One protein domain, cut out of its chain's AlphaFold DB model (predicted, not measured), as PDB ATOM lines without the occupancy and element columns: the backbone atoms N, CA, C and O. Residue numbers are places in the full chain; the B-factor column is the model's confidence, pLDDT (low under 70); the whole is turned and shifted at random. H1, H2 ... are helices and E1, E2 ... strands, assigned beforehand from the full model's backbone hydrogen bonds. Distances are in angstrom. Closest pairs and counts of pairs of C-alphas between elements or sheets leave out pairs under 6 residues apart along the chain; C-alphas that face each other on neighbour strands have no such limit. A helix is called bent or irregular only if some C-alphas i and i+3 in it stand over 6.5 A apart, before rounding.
ATOM      1  N   THR A 194     146.919 163.113 149.216       96.44
ATOM      2  CA  THR A 194     146.385 162.059 150.091       96.44
ATOM      3  C   THR A 194     145.121 162.553 150.779       96.44
ATOM      4  O   THR A 194     144.761 163.725 150.670       96.44
ATOM      5  N   ILE A 195     144.481 161.692 151.568       96.88
ATOM      6  CA  ILE A 195     143.401 162.103 152.475       96.88
ATOM      7  C   ILE A 195     143.814 163.244 153.425       96.88
ATOM      8  O   ILE A 195     142.968 164.055 153.788       96.88
ATOM      9  N   TYR A 196     145.099 163.353 153.782       97.25
ATOM     10  CA  TYR A 196     145.621 164.360 154.713       97.25
ATOM     11  C   TYR A 196     145.909 165.715 154.059       97.25
ATOM     12  O   TYR A 196     145.998 166.717 154.764       97.25
ATOM     13  N   THR A 197     146.090 165.744 152.736       95.81
ATOM     14  CA  THR A 197     146.586 166.924 152.004       95.81
ATOM     15  C   THR A 197     145.651 167.398 150.900       95.81
ATOM     16  O   THR A 197     145.872 168.461 150.335       95.81
ATOM     17  N   TYR A 198     144.593 166.650 150.577       95.19
ATOM     18  CA  TYR A 198     143.639 167.031 149.532       95.19
ATOM     19  C   TYR A 198     142.956 168.384 149.792       95.19
ATOM     20  O   TYR A 198     142.604 169.081 148.845       95.19
ATOM     21  N   VAL A 199     142.808 168.791 151.055       93.06
ATOM     22  CA  VAL A 199     142.342 170.139 151.421       93.06
ATOM     23  C   VAL A 199     143.166 171.257 150.766       93.06
ATOM     24  O   VAL A 199     142.593 172.281 150.399       93.06
ATOM     25  N   ASP A 200     144.465 171.038 150.555       92.31
ATOM     26  CA  ASP A 200     145.393 172.015 149.978       92.31
ATOM     27  C   ASP A 200     145.354 172.032 148.436       92.31
ATOM     28  O   ASP A 200     146.117 172.751 147.797       92.31
ATOM     29  N   TYR A 201     144.489 171.228 147.806       92.06
ATOM     30  CA  TYR A 201     144.322 171.241 146.356       92.06
ATOM     31  C   TYR A 201     143.572 172.500 145.905       92.06
ATOM     32  O   TYR A 201     142.400 172.684 146.232       92.06
ATOM     33  N   ASP A 202     144.220 173.335 145.092       86.19
ATOM     34  CA  ASP A 202     143.638 174.588 144.582       86.19
ATOM     35  C   ASP A 202     142.474 174.373 143.602       86.19
ATOM     36  O   ASP A 202     141.652 175.264 143.397       86.19
ATOM     37  N   GLY A 203     142.375 173.193 142.985       80.56
ATOM     38  CA  GLY A 203     141.299 172.896 142.046       80.56
ATOM     39  C   GLY A 203     139.961 172.585 142.729       80.56
ATOM     40  O   GLY A 203     139.900 172.059 143.845       80.56
ATOM     41  N   GLY A 204     138.875 172.858 142.004       73.38
ATOM     42  CA  GLY A 204     137.505 172.612 142.457       73.38
ATOM     43  C   GLY A 204     137.021 173.604 143.515       73.38
ATOM     44  O   GLY A 204     137.741 174.506 143.933       73.38
ATOM     45  N   ASP A 205     135.779 173.424 143.954       71.88
ATOM     46  CA  ASP A 205     135.172 174.278 144.973       71.88
ATOM     47  C   ASP A 205     135.931 174.160 146.312       71.88
ATOM     48  O   ASP A 205     136.134 173.049 146.829       71.88
ATOM     49  N   HIS A 206     136.380 175.301 146.857       63.28
ATOM     50  CA  HIS A 206     137.050 175.398 148.164       63.28
ATOM     51  C   HIS A 206     136.198 174.814 149.291       63.28
ATOM     52  O   HIS A 206     136.734 174.303 150.274       63.28
ATOM     53  N   ASP A 207     134.892 174.823 149.082       63.47
ATOM     54  CA  ASP A 207     133.866 174.480 150.042       63.47
ATOM     55  C   ASP A 207     133.216 173.113 149.763       63.47
ATOM     56  O   ASP A 207     132.196 172.737 150.341       63.47
ATOM     57  N   SER A 208     133.852 172.309 148.906       81.75
ATOM     58  CA  SER A 208     133.396 170.950 148.625       81.75
ATOM     59  C   SER A 208     133.442 170.047 149.866       81.75
ATOM     60  O   SER A 208     134.400 170.052 150.645       81.75
ATOM     61  N   SER A 209     132.439 169.174 149.995       83.88
ATOM     62  CA  SER A 209     132.337 168.162 151.062       83.88
ATOM     63  C   SER A 209     133.608 167.313 151.216       83.88
ATOM     64  O   SER A 209     134.006 166.961 152.325       83.88
ATOM     65  N   ASN A 210     134.305 167.049 150.113       88.88
ATOM     66  CA  ASN A 210     135.557 166.298 150.107       88.88
ATOM     67  C   ASN A 210     136.729 167.092 150.715       88.88
ATOM     68  O   ASN A 210     137.560 166.520 151.418       88.88
ATOM     69  N   LYS A 211     136.802 168.417 150.546       90.06
ATOM     70  CA  LYS A 211     137.826 169.210 151.250       90.06
ATOM     71  C   LYS A 211     137.589 169.215 152.764       90.06
ATOM     72  O   LYS A 211     138.557 169.134 153.512       90.06
ATOM     73  N   ILE A 212     136.335 169.180 153.224       88.56
ATOM     74  CA  ILE A 212     135.978 169.065 154.654       88.56
ATOM     75  C   ILE A 212     136.411 167.717 155.233       88.56
ATOM     76  O   ILE A 212     137.045 167.661 156.285       88.56
ATOM     77  N   ALA A 213     136.097 166.618 154.542       92.38
ATOM     78  CA  ALA A 213     136.545 165.299 154.972       92.38
ATOM     79  C   ALA A 213     138.082 165.249 155.059       92.38
ATOM     80  O   ALA A 213     138.630 164.733 156.032       92.38
ATOM     81  N   SER A 214     138.784 165.868 154.102       95.12
ATOM     82  CA  SER A 214     140.243 166.009 154.165       95.12
ATOM     83  C   SER A 214     140.720 166.902 155.320       95.12
ATOM     84  O   SER A 214     141.708 166.554 155.957       95.12
ATOM     85  N   GLN A 215     140.011 167.985 155.669       94.50
ATOM     86  CA  GLN A 215     140.309 168.812 156.853       94.50
ATOM     87  C   GLN A 215     140.246 168.003 158.149       94.50
ATOM     88  O   GLN A 215     141.133 168.128 158.997       94.50
ATOM     89  N   LEU A 216     139.245 167.129 158.289       95.56
ATOM     90  CA  LEU A 216     139.152 166.231 159.437       95.56
ATOM     91  C   LEU A 216     140.370 165.295 159.503       95.56
ATOM     92  O   LEU A 216     141.009 165.190 160.551       95.56
ATOM     93  N   PHE A 217     140.747 164.669 158.382       97.81
ATOM     94  CA  PHE A 217     141.954 163.840 158.317       97.81
ATOM     95  C   PHE A 217     143.227 164.628 158.617       97.81
ATOM     96  O   PHE A 217     144.085 164.128 159.343       97.81
ATOM     97  N   GLN A 218     143.346 165.855 158.110       96.62
ATOM     98  CA  GLN A 218     144.472 166.745 158.369       96.62
ATOM     99  C   GLN A 218     144.619 167.009 159.874       96.62
ATOM    100  O   GLN A 218     145.705 166.843 160.434       96.62
ATOM    101  N   LYS A 219     143.512 167.343 160.554       96.38
ATOM    102  CA  LYS A 219     143.488 167.561 162.004       96.38
ATOM    103  C   LYS A 219     143.897 166.306 162.775       96.38
ATOM    104  O   LYS A 219     144.747 166.390 163.659       96.38
ATOM    105  N   ILE A 220     143.324 165.158 162.416       97.25
ATOM    106  CA  ILE A 220     143.631 163.853 163.014       97.25
ATOM    107  C   ILE A 220     145.120 163.518 162.849       97.25
ATOM    108  O   ILE A 220     145.781 163.160 163.821       97.25
ATOM    109  N   GLY A 221     145.661 163.676 161.637       96.69
ATOM    110  CA  GLY A 221     147.072 163.439 161.344       96.69
ATOM    111  C   GLY A 221     147.986 164.313 162.203       96.69
ATOM    112  O   GLY A 221     148.887 163.795 162.856       96.69
ATOM    113  N   LEU A 222     147.718 165.620 162.284       95.88
ATOM    114  CA  LEU A 222     148.507 166.542 163.111       95.88
ATOM    115  C   LEU A 222     148.456 166.204 164.604       95.88
ATOM    116  O   LEU A 222     149.468 166.340 165.284       95.88
ATOM    117  N   ASN A 223     147.301 165.780 165.118       95.88
ATOM    118  CA  ASN A 223     147.145 165.429 166.529       95.88
ATOM    119  C   ASN A 223     147.872 164.128 166.913       95.88
ATOM    120  O   ASN A 223     148.160 163.929 168.088       95.88
ATOM    121  N   ILE A 224     148.188 163.261 165.945       95.19
ATOM    122  CA  ILE A 224     148.964 162.033 166.177       95.19
ATOM    123  C   ILE A 224     150.457 162.237 165.909       95.19
ATOM    124  O   ILE A 224     151.289 161.696 166.628       95.19
ATOM    125  N   ILE A 225     150.807 162.984 164.862       94.75
ATOM    126  CA  ILE A 225     152.197 163.127 164.403       94.75
ATOM    127  C   ILE A 225     152.998 164.091 165.291       94.75
ATOM    128  O   ILE A 225     154.216 163.951 165.411       94.75
ATOM    129  N   LEU A 226     152.348 165.103 165.872       91.69
ATOM    130  CA  LEU A 226     153.031 166.113 166.678       91.69
ATOM    131  C   LEU A 226     153.178 165.643 168.135       91.69
ATOM    132  O   LEU A 226     152.165 165.327 168.755       91.69
ATOM    133  N   PRO A 227     154.400 165.655 168.704       78.75
ATOM    134  CA  PRO A 227     154.677 165.079 170.024       78.75
ATOM    135  C   PRO A 227     153.954 165.801 171.169       78.75
ATOM    136  O   PRO A 227     153.571 165.165 172.144       78.75
ATOM    137  N   ASP A 228     153.710 167.108 171.032       83.81
ATOM    138  CA  ASP A 228     153.077 167.933 172.071       83.81
ATOM    139  C   ASP A 228     151.541 167.883 172.041       83.81
ATOM    140  O   ASP A 228     150.869 168.640 172.744       83.81
ATOM    141  N   ARG A 229     150.951 167.040 171.183       85.38
ATOM    142  CA  ARG A 229     149.497 166.939 171.034       85.38
ATOM    143  C   ARG A 229     148.971 165.628 171.588       85.38
ATOM    144  O   ARG A 229     149.518 164.555 171.359       85.38
ATOM    145  N   LYS A 230     147.829 165.720 172.268       87.62
ATOM    146  CA  LYS A 230     147.029 164.547 172.616       87.62
ATOM    147  C   LYS A 230     146.502 163.892 171.335       87.62
ATOM    148  O   LYS A 230     145.993 164.585 170.452       87.62
ATOM    149  N   SER A 231     146.533 162.559 171.277       93.06
ATOM    150  CA  SER A 231     145.946 161.749 170.194       93.06
ATOM    151  C   SER A 231     144.410 161.684 170.273       93.06
ATOM    152  O   SER A 231     143.812 160.606 170.236       93.06
ATOM    153  N   VAL A 232     143.784 162.854 170.396       95.69
ATOM    154  CA  VAL A 232     142.340 163.059 170.533       95.69
ATOM    155  C   VAL A 232     141.818 163.957 169.417       95.69
ATOM    156  O   VAL A 232     142.548 164.772 168.850       95.69
ATOM    157  N   LEU A 233     140.540 163.815 169.102       95.75
ATOM    158  CA  LEU A 233     139.777 164.657 168.201       95.75
ATOM    159  C   LEU A 233     138.712 165.381 169.026       95.75
ATOM    160  O   LEU A 233     137.861 164.743 169.631       95.75
ATOM    161  N   ASN A 234     138.744 166.711 169.041       95.06
ATOM    162  CA  ASN A 234     137.753 167.478 169.793       95.06
ATOM    163  C   ASN A 234     136.402 167.433 169.083       95.06
ATOM    164  O   ASN A 234     136.313 167.792 167.902       95.06
ATOM    165  N   ARG A 235     135.351 167.075 169.817       94.19
ATOM    166  CA  ARG A 235     133.976 167.031 169.313       94.19
ATOM    167  C   ARG A 235     133.533 168.371 168.720       94.19
ATOM    168  O   ARG A 235     132.995 168.405 167.617       94.19
ATOM    169  N   THR A 236     133.882 169.479 169.373       94.00
ATOM    170  CA  THR A 236     133.610 170.849 168.895       94.00
ATOM    171  C   THR A 236     134.186 171.123 167.503       94.00
ATOM    172  O   THR A 236     133.608 171.865 166.709       94.00
ATOM    173  N   HIS A 237     135.311 170.491 167.153       93.50
ATOM    174  CA  HIS A 237     135.865 170.589 165.807       93.50
ATOM    175  C   HIS A 237     134.999 169.836 164.790       93.50
ATOM    176  O   HIS A 237     134.719 170.380 163.724       93.50
ATOM    177  N   VAL A 238     134.530 168.629 165.122       93.88
ATOM    178  CA  VAL A 238     133.610 167.849 164.272       93.88
ATOM    179  C   VAL A 238     132.304 168.615 164.047       93.88
ATOM    180  O   VAL A 238     131.870 168.753 162.904       93.88
ATOM    181  N   GLU A 239     131.743 169.206 165.104       92.88
ATOM    182  CA  GLU A 239     130.555 170.069 165.044       92.88
ATOM    183  C   GLU A 239     130.777 171.275 164.123       92.88
ATOM    184  O   GLU A 239     129.948 171.560 163.256       92.88
ATOM    185  N   SER A 240     131.931 171.942 164.233       92.38
ATOM    186  CA  SER A 240     132.268 173.078 163.367       92.38
ATOM    187  C   SER A 240     132.334 172.696 161.883       92.38
ATOM    188  O   SER A 240     131.899 173.469 161.028       92.38
ATOM    189  N   LEU A 241     132.827 171.493 161.566       90.69
ATOM    190  CA  LEU A 241     132.866 170.975 160.197       90.69
ATOM    191  C   LEU A 241     131.464 170.571 159.715       90.69
ATOM    192  O   LEU A 241     131.117 170.829 158.563       90.69
ATOM    193  N   TYR A 242     130.644 169.990 160.594       89.94
ATOM    194  CA  TYR A 242     129.263 169.597 160.303       89.94
ATOM    195  C   TYR A 242     128.356 170.798 159.987       89.94
ATOM    196  O   TYR A 242     127.548 170.736 159.054       89.94
ATOM    197  N   LEU A 243     128.494 171.897 160.739       88.00
ATOM    198  CA  LEU A 243     127.696 173.116 160.556       88.00
ATOM    199  C   LEU A 243     128.009 173.848 159.250       88.00
ATOM    200  O   LEU A 243     127.165 174.587 158.745       88.00
ATOM    201  N   LYS A 244     129.206 173.646 158.698       81.19
ATOM    202  CA  LYS A 244     129.712 174.461 157.598       81.19
ATOM    203  C   LYS A 244     128.987 174.213 156.260       81.19
ATOM    204  O   LYS A 244     128.985 175.129 155.448       81.19
ATOM    205  N   TYR A 245     128.345 173.051 156.019       67.06
ATOM    206  CA  TYR A 245     127.831 172.696 154.672       67.06
ATOM    207  C   TYR A 245     126.526 171.865 154.599       67.06
ATOM    208  O   TYR A 245     126.141 171.223 155.580       67.06
ATOM    209  N   PRO A 246     125.803 171.873 153.449       64.06
ATOM    210  CA  PRO A 246     124.520 171.185 153.254       64.06
ATOM    211  C   PRO A 246     124.651 169.667 152.990       64.06
ATOM    212  O   PRO A 246     125.749 169.119 152.883       64.06
ATOM    213  N   ASN A 247     123.504 168.975 152.963       63.16
ATOM    214  CA  ASN A 247     123.350 167.510 152.949       63.16
ATOM    215  C   ASN A 247     124.251 166.794 151.927       63.16
ATOM    216  O   ASN A 247     124.070 166.923 150.720       63.16
ATOM    217  N   SER A 248     125.191 165.994 152.428       80.81
ATOM    218  CA  SER A 248     126.098 165.143 151.652       80.81
ATOM    219  C   SER A 248     126.436 163.880 152.449       80.81
ATOM    220  O   SER A 248     126.237 163.851 153.663       80.81
ATOM    221  N   GLU A 249     126.991 162.857 151.792       84.25
ATOM    222  CA  GLU A 249     127.472 161.634 152.460       84.25
ATOM    223  C   GLU A 249     128.468 161.959 153.587       84.25
ATOM    224  O   GLU A 249     128.352 161.435 154.692       84.25
ATOM    225  N   VAL A 250     129.366 162.927 153.361       87.81
ATOM    226  CA  VAL A 250     130.301 163.430 154.381       87.81
ATOM    227  C   VAL A 250     129.560 163.997 155.591       87.81
ATOM    228  O   VAL A 250     129.926 163.698 156.723       87.81
ATOM    229  N   LYS A 251     128.492 164.777 155.377       89.94
ATOM    230  CA  LYS A 251     127.694 165.349 156.471       89.94
ATOM    231  C   LYS A 251     127.013 164.267 157.309       89.94
ATOM    232  O   LYS A 251     126.995 164.380 158.532       89.94
ATOM    233  N   THR A 252     126.493 163.221 156.668       91.88
ATOM    234  CA  THR A 252     125.892 162.070 157.358       91.88
ATOM    235  C   THR A 252     126.916 161.363 158.242       91.88
ATOM    236  O   THR A 252     126.613 161.051 159.389       91.88
ATOM    237  N   VAL A 253     128.144 161.173 157.755       93.25
ATOM    238  CA  VAL A 253     129.202 160.533 158.547       93.25
ATOM    239  C   VAL A 253     129.683 161.430 159.690       93.25
ATOM    240  O   VAL A 253     129.882 160.940 160.796       93.25
ATOM    241  N   LEU A 254     129.815 162.745 159.476       93.12
ATOM    242  CA  LEU A 254     130.121 163.687 160.563       93.12
ATOM    243  C   LEU A 254     129.043 163.654 161.650       93.12
ATOM    244  O   LEU A 254     129.373 163.702 162.832       93.12
ATOM    245  N   LYS A 255     127.770 163.523 161.258       93.12
ATOM    246  CA  LYS A 255     126.672 163.312 162.201       93.12
ATOM    247  C   LYS A 255     126.820 161.992 162.957       93.12
ATOM    248  O   LYS A 255     126.750 162.025 164.175       93.12
ATOM    249  N   SER A 256     127.111 160.882 162.274       94.62
ATOM    250  CA  SER A 256     127.357 159.591 162.937       94.62
ATOM    251  C   SER A 256     128.472 159.695 163.973       94.62
ATOM    252  O   SER A 256     128.285 159.259 165.093       94.62
ATOM    253  N   ILE A 257     129.589 160.363 163.660       94.81
ATOM    254  CA  ILE A 257     130.674 160.577 164.634       94.81
ATOM    255  C   ILE A 257     130.162 161.312 165.881       94.81
ATOM    256  O   ILE A 257     130.528 160.954 166.995       94.81
ATOM    257  N   MET A 258     129.320 162.332 165.708       93.50
ATOM    258  CA  MET A 258     128.725 163.064 166.830       93.50
ATOM    259  C   MET A 258     127.665 162.248 167.586       93.50
ATOM    260  O   MET A 258     127.466 162.478 168.774       93.50
ATOM    261  N   ASP A 259     126.971 161.325 166.934       92.75
ATOM    262  CA  ASP A 259     125.972 160.479 167.590       92.75
ATOM    263  C   ASP A 259     126.651 159.308 168.341       92.75
ATOM    264  O   ASP A 259     126.195 158.908 169.411       92.75
ATOM    265  N   ASP A 260     127.771 158.801 167.813       90.19
ATOM    266  CA  ASP A 260     128.521 157.657 168.345       90.19
ATOM    267  C   ASP A 260     129.461 158.040 169.510       90.19
ATOM    268  O   ASP A 260     129.749 157.207 170.372       90.19
ATOM    269  N   GLU A 261     129.967 159.281 169.548       91.31
ATOM    270  CA  GLU A 261     131.051 159.708 170.450       91.31
ATOM    271  C   GLU A 261     130.630 160.863 171.376       91.31
ATOM    272  O   GLU A 261     130.800 162.034 171.042       91.31
ATOM    273  N   ASN A 262     130.109 160.564 172.569       84.69
ATOM    274  CA  ASN A 262     129.535 161.576 173.478       84.69
ATOM    275  C   ASN A 262     130.556 162.429 174.256       84.69
ATOM    276  O   ASN A 262     130.175 163.421 174.874       84.69
ATOM    277  N   GLU A 263     131.833 162.054 174.237       89.94
ATOM    278  CA  GLU A 263     132.900 162.751 174.962       89.94
ATOM    279  C   GLU A 263     133.393 163.999 174.210       89.94
ATOM    280  O   GLU A 263     133.390 164.049 172.977       89.94
ATOM    281  N   GLU A 264     133.870 165.010 174.945       92.31
ATOM    282  CA  GLU A 264     134.453 166.218 174.336       92.31
ATOM    283  C   GLU A 264     135.786 165.912 173.628       92.31
ATOM    284  O   GLU A 264     136.032 166.393 172.516       92.31
ATOM    285  N   GLU A 265     136.630 165.083 174.251       95.00
ATOM    286  CA  GLU A 265     137.885 164.579 173.687       95.00
ATOM    287  C   GLU A 265     137.691 163.137 173.178       95.00
ATOM    288  O   GLU A 265     137.732 162.174 173.941       95.00
ATOM    289  N   ILE A 266     137.524 162.969 171.865       96.31
ATOM    290  CA  ILE A 266     137.345 161.655 171.235       96.31
ATOM    291  C   ILE A 266     138.720 161.016 171.018       96.31
ATOM    292  O   ILE A 266     139.523 161.516 170.229       96.31
ATOM    293  N   MET A 267     139.014 159.892 171.670       96.31
ATOM    294  CA  MET A 267     140.268 159.164 171.436       96.31
ATOM    295  C   MET A 267     140.363 158.706 169.977       96.31
ATOM    296  O   MET A 267     139.445 158.072 169.462       96.31
ATOM    297  N   ILE A 268     141.482 158.993 169.304       96.62
ATOM    298  CA  ILE A 268     141.682 158.552 167.915       96.62
ATOM    299  C   ILE A 268     142.231 157.123 167.895       96.62
ATOM    300  O   ILE A 268     141.693 156.229 167.237       96.62
ATOM    301  N   VAL A 269     143.324 156.896 168.626       96.00
ATOM    302  CA  VAL A 269     143.981 155.589 168.705       96.00
ATOM    303  C   VAL A 269     143.165 154.659 169.604       96.00
ATOM    304  O   VAL A 269     142.734 155.045 170.685       96.00
ATOM    305  N   GLY A 270     142.951 153.423 169.153       96.00
ATOM    306  CA  GLY A 270     142.132 152.422 169.840       96.00
ATOM    307  C   GLY A 270     140.629 152.520 169.554       96.00
ATOM    308  O   GLY A 270     139.914 151.547 169.793       96.00
ATOM    309  N   ASN A 271     140.148 153.622 168.969       97.12
ATOM    310  CA  ASN A 271     138.724 153.826 168.721       97.12
ATOM    311  C   ASN A 271     138.253 153.188 167.402       97.12
ATOM    312  O   ASN A 271     138.431 153.720 166.303       97.12
ATOM    313  N   LYS A 272     137.617 152.017 167.516       96.56
ATOM    314  CA  LYS A 272     137.084 151.276 166.365       96.56
ATOM    315  C   LYS A 272     135.864 151.945 165.725       96.56
ATOM    316  O   LYS A 272     135.738 151.825 164.506       96.56
ATOM    317  N   SER A 273     135.026 152.617 166.518       96.38
ATOM    318  CA  SER A 273     133.804 153.295 166.062       96.38
ATOM    319  C   SER A 273     134.158 154.475 165.159       96.38
ATOM    320  O   SER A 273     133.877 154.450 163.957       96.38
ATOM    321  N   LEU A 274     134.962 155.418 165.667       97.19
ATOM    322  CA  LEU A 274     135.516 156.511 164.867       97.19
ATOM    323  C   LEU A 274     136.224 155.990 163.606       97.19
ATOM    324  O   LEU A 274     136.039 156.526 162.517       97.19
ATOM    325  N   ASN A 275     137.000 154.907 163.707       97.62
ATOM    326  CA  ASN A 275     137.660 154.321 162.542       97.62
ATOM    327  C   ASN A 275     136.684 153.835 161.451       97.62
ATOM    328  O   ASN A 275     137.046 153.923 160.278       97.62
ATOM    329  N   GLN A 276     135.510 153.294 161.793       97.56
ATOM    330  CA  GLN A 276     134.510 152.887 160.795       97.56
ATOM    331  C   GLN A 276     133.997 154.108 160.026       97.56
ATOM    332  O   GLN A 276     134.015 154.110 158.796       97.56
ATOM    333  N   ASN A 277     133.673 155.184 160.741       97.00
ATOM    334  CA  ASN A 277     133.278 156.456 160.141       97.00
ATOM    335  C   ASN A 277     134.386 157.040 159.241       97.00
ATOM    336  O   ASN A 277     134.148 157.409 158.090       97.00
ATOM    337  N   LEU A 278     135.641 157.036 159.701       97.50
ATOM    338  CA  LEU A 278     136.778 157.495 158.897       97.50
ATOM    339  C   LEU A 278     137.006 156.628 157.643       97.50
ATOM    340  O   LEU A 278     137.397 157.149 156.603       97.50
ATOM    341  N   GLN A 279     136.740 155.321 157.682       97.94
ATOM    342  CA  GLN A 279     136.829 154.466 156.489       97.94
ATOM    343  C   GLN A 279     135.830 154.879 155.406       97.94
ATOM    344  O   GLN A 279     136.200 154.934 154.230       97.94
ATOM    345  N   ILE A 280     134.605 155.230 155.800       95.81
ATOM    346  CA  ILE A 280     133.572 155.724 154.882       95.81
ATOM    347  C   ILE A 280     134.025 157.053 154.259       95.81
ATOM    348  O   ILE A 280     134.029 157.194 153.036       95.81
ATOM    349  N   LEU A 281     134.522 157.993 155.071       95.06
ATOM    350  CA  LEU A 281     135.048 159.270 154.567       95.06
ATOM    351  C   LEU A 281     136.229 159.085 153.604       95.06
ATOM    352  O   LEU A 281     136.278 159.719 152.550       95.06
ATOM    353  N   ALA A 282     137.179 158.202 153.922       96.31
ATOM    354  CA  ALA A 282     138.320 157.929 153.047       96.31
ATOM    355  C   ALA A 282     137.893 157.309 151.703       96.31
ATOM    356  O   ALA A 282     138.495 157.598 150.661       96.31
ATOM    357  N   ALA A 283     136.849 156.475 151.702       93.69
ATOM    358  CA  ALA A 283     136.262 155.941 150.478       93.69
ATOM    359  C   ALA A 283     135.645 157.062 149.625       93.69
ATOM    360  O   ALA A 283     136.001 157.178 148.449       93.69
ATOM    361  N   ALA A 284     134.840 157.945 150.226       91.50
ATOM    362  CA  ALA A 284     134.214 159.085 149.543       91.50
ATOM    363  C   ALA A 284     135.241 160.038 148.888       91.50
ATOM    364  O   ALA A 284     135.022 160.553 147.790       91.50
ATOM    365  N   LEU A 285     136.416 160.212 149.504       92.12
ATOM    366  CA  LEU A 285     137.505 161.050 148.982       92.12
ATOM    367  C   LEU A 285     138.226 160.479 147.753       92.12
ATOM    368  O   LEU A 285     138.912 161.213 147.036       92.12
ATOM    369  N   SER A 286     138.129 159.172 147.506       91.06
ATOM    370  CA  SER A 286     139.047 158.468 146.603       91.06
ATOM    371  C   SER A 286     138.985 158.956 145.153       91.06
ATOM    372  O   SER A 286     140.027 159.098 144.508       91.06
ATOM    373  N   SER A 287     137.788 159.255 144.645       91.00
ATOM    374  CA  SER A 287     137.596 159.772 143.282       91.00
ATOM    375  C   SER A 287     138.167 161.183 143.117       91.00
ATOM    376  O   SER A 287     138.821 161.480 142.117       91.00
ATOM    377  N   SER A 288     137.984 162.033 144.127       92.19
ATOM    378  CA  SER A 288     138.443 163.424 144.117       92.19
ATOM    379  C   SER A 288     139.958 163.526 144.225       92.19
ATOM    380  O   SER A 288     140.577 164.260 143.458       92.19
ATOM    381  N   ILE A 289     140.572 162.708 145.086       94.06
ATOM    382  CA  ILE A 289     142.032 162.591 145.175       94.06
ATOM    383  C   ILE A 289     142.610 162.084 143.853       94.06
ATOM    384  O   ILE A 289     143.587 162.639 143.358       94.06
ATOM    385  N   SER A 290     141.996 161.060 143.250       92.31
ATOM    386  CA  SER A 290     142.413 160.556 141.935       92.31
ATOM    387  C   SER A 290     142.347 161.651 140.865       92.31
ATOM    388  O   SER A 290     143.286 161.811 140.089       92.31
ATOM    389  N   SER A 291     141.286 162.464 140.866       92.25
ATOM    390  CA  SER A 291     141.145 163.608 139.960       92.25
ATOM    391  C   SER A 291     142.229 164.670 140.181       92.25
ATOM    392  O   SER A 291     142.915 165.039 139.231       92.25
ATOM    393  N   ALA A 292     142.464 165.101 141.426       93.19
ATOM    394  CA  ALA A 292     143.524 166.062 141.749       93.19
ATOM    395  C   ALA A 292     144.918 165.546 141.366       93.19
ATOM    396  O   ALA A 292     145.751 166.288 140.848       93.19
ATOM    397  N   ASN A 293     145.157 164.249 141.537       94.12
ATOM    398  CA  ASN A 293     146.406 163.610 141.142       94.12
ATOM    399  C   ASN A 293     146.615 163.563 139.621       94.12
ATOM    400  O   ASN A 293     147.763 163.554 139.177       94.12
ATOM    401  N   LYS A 294     145.556 163.624 138.800       91.56
ATOM    402  CA  LYS A 294     145.710 163.845 137.349       91.56
ATOM    403  C   LYS A 294     146.272 165.236 137.053       91.56
ATOM    404  O   LYS A 294     147.099 165.365 136.156       91.56
ATOM    405  N   THR A 295     145.877 166.253 137.821       90.75
ATOM    406  CA  THR A 295     146.443 167.608 137.719       90.75
ATOM    407  C   THR A 295     147.919 167.613 138.110       90.75
ATOM    408  O   THR A 295     148.742 168.144 137.369       90.75
ATOM    409  N   VAL A 296     148.284 166.935 139.206       89.31
ATOM    410  CA  VAL A 296     149.694 166.733 139.596       89.31
ATOM    411  C   VAL A 296     150.482 166.069 138.460       89.31
ATOM    412  O   VAL A 296     151.570 166.521 138.111       89.31
ATOM    413  N   ALA A 297     149.909 165.044 137.816       87.62
ATOM    414  CA  ALA A 297     150.547 164.375 136.684       87.62
ATOM    415  C   ALA A 297     150.833 165.334 135.521       87.62
ATOM    416  O   ALA A 297     151.900 165.258 134.915       87.62
ATOM    417  N   GLN A 298     149.898 166.239 135.219       83.25
ATOM    418  CA  GLN A 298     150.055 167.250 134.173       83.25
ATOM    419  C   GLN A 298     151.104 168.303 134.533       83.25
ATOM    420  O   GLN A 298     151.880 168.688 133.660       83.25
ATOM    421  N   ILE A 299     151.152 168.746 135.793       81.00
ATOM    422  CA  ILE A 299     152.159 169.700 136.282       81.00
ATOM    423  C   ILE A 299     153.551 169.113 136.074       81.00
ATOM    424  O   ILE A 299     154.351 169.693 135.341       81.00
ATOM    425  N   ILE A 300     153.792 167.909 136.602       77.38
ATOM    426  CA  ILE A 300     155.089 167.247 136.449       77.38
ATOM    427  C   ILE A 300     155.379 166.988 134.965       77.38
ATOM    428  O   ILE A 300     156.485 167.239 134.505       77.38
ATOM    429  N   GLN A 301     154.401 166.544 134.166       73.56
ATOM    430  CA  GLN A 301     154.611 166.339 132.726       73.56
ATOM    431  C   GLN A 301     155.007 167.624 131.989       73.56
ATOM    432  O   GLN A 301     155.859 167.585 131.100       73.56
ATOM    433  N   ASN A 302     154.413 168.765 132.332       66.44
ATOM    434  CA  ASN A 302     154.750 170.043 131.714       66.44
ATOM    435  C   ASN A 302     156.152 170.505 132.121       66.44
ATOM    436  O   ASN A 302     156.920 170.898 131.246       66.44
ATOM    437  N   GLU A 303     156.524 170.339 133.390       62.94
ATOM    438  CA  GLU A 303     157.900 170.551 133.861       62.94
ATOM    439  C   GLU A 303     158.882 169.579 133.164       62.94
ATOM    440  O   GLU A 303     159.992 169.953 132.783       62.94
ATOM    441  N   THR A 304     158.462 168.344 132.849       56.84
ATOM    442  CA  THR A 304     159.310 167.379 132.119       56.84
ATOM    443  C   THR A 304     159.478 167.653 130.624       56.84
ATOM    444  O   THR A 304     160.429 167.155 130.021       56.84
ATOM    445  N   LYS A 305     158.609 168.453 129.990       50.59
ATOM    446  CA  LYS A 305     158.824 168.866 128.589       50.59
ATOM    447  C   LYS A 305     160.058 169.765 128.452       50.59
ATOM    448  O   LYS A 305     160.737 169.667 127.433       50.59
ATOM    449  N   GLU A 306     160.407 170.531 129.488       45.28
ATOM    450  CA  GLU A 306     161.725 171.173 129.623       45.28
ATOM    451  C   GLU A 306     162.819 170.148 129.992       45.28
ATOM    452  O   GLU A 306     163.956 170.236 129.527       45.28
ATOM    453  N   SER A 307     162.463 169.106 130.749       46.94
ATOM    454  CA  SER A 307     163.360 168.020 131.173       46.94
ATOM    455  C   SER A 307     163.799 167.045 130.067       46.94
ATOM    456  O   SER A 307     164.800 166.370 130.248       46.94
ATOM    457  N   LYS A 308     163.190 166.995 128.870       52.31
ATOM    458  CA  LYS A 308     163.774 166.243 127.724       52.31
ATOM    459  C   LYS A 308     165.161 166.756 127.333       52.31
ATOM    460  O   LYS A 308     166.031 165.980 126.944       52.31
ATOM    461  N   ALA A 309     165.369 168.063 127.473       48.66
ATOM    462  CA  ALA A 309     166.667 168.688 127.274       48.66
ATOM    463  C   ALA A 309     167.660 168.225 128.362       48.66
ATOM    464  O   ALA A 309     168.805 167.904 128.059       48.66
ATOM    465  N   TRP A 310     167.189 168.080 129.605       45.06
ATOM    466  CA  TRP A 310     167.963 167.573 130.744       45.06
ATOM    467  C   TRP A 310     168.171 166.049 130.752       45.06
ATOM    468  O   TRP A 310     169.220 165.594 131.195       45.06
ATOM    469  N   GLY A 311     167.256 165.251 130.201       51.00
ATOM    470  CA  GLY A 311     167.439 163.818 129.962       51.00
ATOM    471  C   GLY A 311     168.553 163.565 128.946       51.00
ATOM    472  O   GLY A 311     169.404 162.703 129.163       51.00
ATOM    473  N   GLY A 312     168.633 164.407 127.906       53.34
ATOM    474  CA  GLY A 312     169.802 164.500 127.031       53.34
ATOM    475  C   GLY A 312     171.085 164.836 127.802       53.34
ATOM    476  O   GLY A 312     172.067 164.118 127.662       53.34
ATOM    477  N   VAL A 313     171.081 165.860 128.671       50.56
ATOM    478  CA  VAL A 313     172.241 166.227 129.523       50.56
ATOM    479  C   VAL A 313     172.699 165.067 130.407       50.56
ATOM    480  O   VAL A 313     173.896 164.813 130.517       50.56
ATOM    481  N   TYR A 314     171.763 164.386 131.070       51.28
ATOM    482  CA  TYR A 314     172.074 163.319 132.016       51.28
ATOM    483  C   TYR A 314     172.715 162.132 131.299       51.28
ATOM    484  O   TYR A 314     173.751 161.637 131.734       51.28
ATOM    485  N   LEU A 315     172.164 161.733 130.148       51.62
ATOM    486  CA  LEU A 315     172.723 160.639 129.361       51.62
ATOM    487  C   LEU A 315     174.022 161.033 128.637       51.62
ATOM    488  O   LEU A 315     174.899 160.186 128.501       51.62
ATOM    489  N   LEU A 316     174.216 162.306 128.270       54.22
ATOM    490  CA  LEU A 316     175.494 162.826 127.748       54.22
ATOM    491  C   LEU A 316     176.635 162.778 128.778       54.22
ATOM    492  O   LEU A 316     177.803 162.776 128.399       54.22
ATOM    493  N   ARG A 317     176.314 162.734 130.076       50.19
ATOM    494  CA  ARG A 317     177.278 162.537 131.175       50.19
ATOM    495  C   ARG A 317     177.531 161.059 131.495       50.19
ATOM    496  O   ARG A 317     178.321 160.750 132.382       50.19
ATOM    497  N   THR A 318     176.876 160.151 130.776       49.44
ATOM    498  CA  THR A 318     177.124 158.705 130.814       49.44
ATOM    499  C   THR A 318     177.799 158.268 129.507       49.44
ATOM    500  O   THR A 318     177.752 158.998 128.525       49.44
ATOM    501  N   HIS A 319     178.434 157.092 129.452       63.62
ATOM    502  CA  HIS A 319     179.179 156.617 128.266       63.62
ATOM    503  C   HIS A 319     178.303 156.218 127.053       63.62
ATOM    504  O   HIS A 319     178.724 155.403 126.236       63.62
ATOM    505  N   HIS A 320     177.095 156.766 126.927       69.12
ATOM    506  CA  HIS A 320     176.213 156.517 125.792       69.12
ATOM    507  C   HIS A 320     176.569 157.434 124.617       69.12
ATOM    508  O   HIS A 320     176.927 158.601 124.775       69.12
ATOM    509  N   THR A 321     176.447 156.907 123.406       79.81
ATOM    510  CA  THR A 321     176.623 157.658 122.164       79.81
ATOM    511  C   THR A 321     175.422 158.567 121.893       79.81
ATOM    512  O   THR A 321     174.296 158.276 122.288       79.81
ATOM    513  N   ILE A 322     175.612 159.647 121.129       76.56
ATOM    514  CA  ILE A 322     174.527 160.576 120.742       76.56
ATOM    515  C   ILE A 322     173.356 159.850 120.067       76.56
ATOM    516  O   ILE A 322     172.199 160.234 120.233       76.56
ATOM    517  N   ARG A 323     173.652 158.782 119.321       77.00
ATOM    518  CA  ARG A 323     172.648 157.914 118.708       77.00
ATOM    519  C   ARG A 323     171.798 157.203 119.759       77.00
ATOM    520  O   ARG A 323     170.578 157.266 119.665       77.00
ATOM    521  N   GLU A 324     172.437 156.553 120.725       64.38
ATOM    522  CA  GLU A 324     171.745 155.843 121.805       64.38
ATOM    523  C   GLU A 324     170.927 156.822 122.645       64.38
ATOM    524  O   GLU A 324     169.776 156.550 122.951       64.38
ATOM    525  N   ILE A 325     171.461 158.010 122.932       61.81
ATOM    526  CA  ILE A 325     170.753 159.061 123.674       61.81
ATOM    527  C   ILE A 325     169.516 159.550 122.907       61.81
ATOM    528  O   ILE A 325     168.455 159.735 123.493       61.81
ATOM    529  N   ALA A 326     169.626 159.747 121.593       70.31
ATOM    530  CA  ALA A 326     168.502 160.141 120.745       70.31
ATOM    531  C   ALA A 326     167.387 159.089 120.744       70.31
ATOM    532  O   ALA A 326     166.211 159.429 120.882       70.31
ATOM    533  N   GLU A 327     167.772 157.817 120.652       69.81
ATOM    534  CA  GLU A 327     166.857 156.678 120.711       69.81
ATOM    535  C   GLU A 327     166.220 156.546 122.114       69.81
ATOM    536  O   GLU A 327     165.012 156.348 122.206       69.81
ATOM    537  N   LEU A 328     166.983 156.769 123.193       54.78
ATOM    538  CA  LEU A 328     166.528 156.683 124.590       54.78
ATOM    539  C   LEU A 328     165.619 157.842 125.028       54.78
ATOM    540  O   LEU A 328     164.698 157.630 125.805       54.78
ATOM    541  N   VAL A 329     165.869 159.074 124.575       60.03
ATOM    542  CA  VAL A 329     165.074 160.262 124.971       60.03
ATOM    543  C   VAL A 329     163.918 160.521 123.991       60.03
ATOM    544  O   VAL A 329     163.062 161.377 124.227       60.03
ATOM    545  N   GLY A 330     163.873 159.797 122.866       61.75
ATOM    546  CA  GLY A 330     162.893 160.016 121.802       61.75
ATOM    547  C   GLY A 330     163.058 161.381 121.127       61.75
ATOM    548  O   GLY A 330     162.071 162.055 120.823       61.75
ATOM    549  N   LEU A 331     164.307 161.817 120.942       69.38
ATOM    550  CA  LEU A 331     164.672 163.059 120.259       69.38
ATOM    551  C   LEU A 331     165.407 162.745 118.957       69.38
ATOM    552  O   LEU A 331     166.067 161.719 118.827       69.38
ATOM    553  N   ASN A 332     165.353 163.659 117.989       79.12
ATOM    554  CA  ASN A 332     166.183 163.522 116.797       79.12
ATOM    555  C   ASN A 332     167.667 163.602 117.179       79.12
ATOM    556  O   ASN A 332     168.052 164.381 118.052       79.12
ATOM    557  N   ARG A 333     168.521 162.849 116.473       81.81
ATOM    558  CA  ARG A 333     169.981 162.883 116.691       81.81
ATOM    559  C   ARG A 333     170.548 164.295 116.588       81.81
ATOM    560  O   ARG A 333     171.406 164.654 117.385       81.81
ATOM    561  N   SER A 334     170.027 165.099 115.660       79.81
ATOM    562  CA  SER A 334     170.373 166.519 115.534       79.81
ATOM    563  C   SER A 334     170.017 167.310 116.791       79.81
ATOM    564  O   SER A 334     170.833 168.074 117.278       79.81
ATOM    565  N   THR A 335     168.853 167.066 117.390       71.94
ATOM    566  CA  THR A 335     168.431 167.735 118.628       71.94
ATOM    567  C   THR A 335     169.305 167.350 119.820       71.94
ATOM    568  O   THR A 335     169.645 168.212 120.624       71.94
ATOM    569  N   VAL A 336     169.709 166.082 119.943       74.19
ATOM    570  CA  VAL A 336     170.649 165.653 120.996       74.19
ATOM    571  C   VAL A 336     172.037 166.251 120.779       74.19
ATOM    572  O   VAL A 336     172.668 166.694 121.736       74.19
ATOM    573  N   GLN A 337     172.493 166.310 119.527       83.81
ATOM    574  CA  GLN A 337     173.736 166.980 119.164       83.81
ATOM    575  C   GLN A 337     173.686 168.473 119.519       83.81
ATOM    576  O   GLN A 337     174.620 168.969 120.138       83.81
ATOM    577  N   ASP A 338     172.585 169.164 119.216       76.12
ATOM    578  CA  ASP A 338     172.382 170.573 119.566       76.12
ATOM    579  C   ASP A 338     172.366 170.791 121.083       76.12
ATOM    580  O   ASP A 338     172.908 171.779 121.576       76.12
ATOM    581  N   ILE A 339     171.745 169.877 121.837       70.19
ATOM    582  CA  ILE A 339     171.754 169.894 123.306       70.19
ATOM    583  C   ILE A 339     173.189 169.749 123.824       70.19
ATOM    584  O   ILE A 339     173.593 170.540 124.673       70.19
ATOM    585  N   LYS A 340     173.967 168.794 123.295       78.50
ATOM    586  CA  LYS A 340     175.379 168.608 123.656       78.50
ATOM    587  C   LYS A 340     176.187 169.877 123.404       78.50
ATOM    588  O   LYS A 340     176.841 170.363 124.318       78.50
ATOM    589  N   THR A 341     176.076 170.442 122.205       80.62
ATOM    590  CA  THR A 341     176.775 171.675 121.830       80.62
ATOM    591  C   THR A 341     176.402 172.835 122.757       80.62
ATOM    592  O   THR A 341     177.275 173.538 123.244       80.62
ATOM    593  N   LYS A 342     175.119 172.999 123.108       71.44
ATOM    594  CA  LYS A 342     174.688 174.060 124.037       71.44
ATOM    595  C   LYS A 342     175.230 173.895 125.456       71.44
ATOM    596  O   LYS A 342     175.497 174.891 126.123       71.44
ATOM    597  N   ILE A 343     175.379 172.660 125.928       69.00
ATOM    598  CA  ILE A 343     175.997 172.382 127.228       69.00
ATOM    599  C   ILE A 343     177.491 172.699 127.179       69.00
ATOM    600  O   ILE A 343     177.984 173.346 128.099       69.00
ATOM    601  N   ASP A 344     178.183 172.265 126.122       72.25
ATOM    602  CA  ASP A 344     179.619 172.487 125.934       72.25
ATOM    603  C   ASP A 344     179.933 173.999 125.830       72.25
ATOM    604  O   ASP A 344     180.882 174.474 126.449       72.25
ATOM    605  N   ASP A 345     179.088 174.765 125.131       72.94
ATOM    606  CA  ASP A 345     179.290 176.200 124.883       72.94
ATOM    607  C   ASP A 345     178.765 177.108 126.016       72.94
ATOM    608  O   ASP A 345     179.379 178.126 126.337       72.94
ATOM    609  N   TYR A 346     177.610 176.779 126.611       66.62
ATOM    610  CA  TYR A 346     176.864 177.677 127.514       66.62
ATOM    611  C   TYR A 346     176.513 177.057 128.876       66.62
ATOM    612  O   TYR A 346     175.881 177.714 129.705       66.62
ATOM    613  N   GLY A 347     176.863 175.792 129.125       56.72
ATOM    614  CA  GLY A 347     176.609 175.102 130.395       56.72
ATOM    615  C   GLY A 347     175.146 174.716 130.663       56.72
ATOM    616  O   GLY A 347     174.844 174.224 131.751       56.72
TER     617      GLY A 347
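This is residues 194 to 347 of the 578 residues of an uncharacterized protein of Rhizopus delemar (strain RA 99-880 / ATCC MYA-4621 / FGSC 9543 / NRRL 43880) (UniProt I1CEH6). Two lobes sit far apart, joined like a dumbbell by the long bent helix H4: the larger lobe holds H1, H2, H3 and the first arm H4a with a tiny two-strand sheet, and the small head holds H5 and H6 packed on the end of the second arm H4b. Between the lobes residues 297 to 307 of H4b stand free as a bare connecting rod. The printed part has 154 residues with six named helices and two named strands, in the order H1 E1 H2 H3 E2 H4 H5 H6; it is mostly helix, and the sheet, in the order E1 - E2, is antiparallel. The whole is extended, with a radius of gyration of the C-alphas of 24.4 A and spans of 70 by 34 by 25 A.

Start at residues 194 to 208, which hold no named element, and go on to H1, residues 209 to 225. Next come E1, residues 232 to 234, and H2, residues 235 to 243; the closest C-alphas of H1 and H2 are those of Ile 212 and Leu 241, 6.6 A apart, and they only just touch, with 3 pairs of C-alphas within 8 A. H3, residues 249 to 260, forms a helical hairpin with H2, closest at C-alphas 242 and 251, 5.9 A, at a shallow tilt of 32 degrees, only just short of steep. E2, residues 265 to 267, is the antiparallel neighbour of E1: look for N 233 and O 266 at 2.8 A. H4, residues 272 to 316, was assigned as one helix by its hydrogen bonds but is bent, C-alphas 284 and 287 being 7.1 A apart; its arms, H4a and H4b, stand at a steep tilt of 65 degrees. H4a touches H3 at a shallow tilt of 5 degrees, opposite ways, closest at C-alphas 277 and 253, 6.0 A. H5, residues 322 to 329, makes a helical hairpin with H4b, closest at C-alphas 325 and 315, 6.2 A. H6, residues 333 to 346, touches H5 about perpendicular, at 77 degrees, closest at C-alphas 333 and 326, 5.1 A. Every O i to N i+4 pair is within hydrogen-bond range in H1, H2, H3, H4a, H5 and H6, and 23 of 26 are in H4b.

Find C-alpha 209 at (132.337, 168.162, 151.062); from there H1 runs 24.4 A. H4b, residues 287 to 316, covers 41.1 A, with a kink of 58 degrees near residue 306. H6 runs 19.6 A to C-alpha 346 at (176.864, 177.677, 127.514).

The C-alphas farthest apart, of Asn 262 and Asp 345, are 71.1 A apart. The printed part has no cut, and no link is long. Mean pLDDT of the printed part is 82.5; 34 residues are under 70, among them residues 302 to 320.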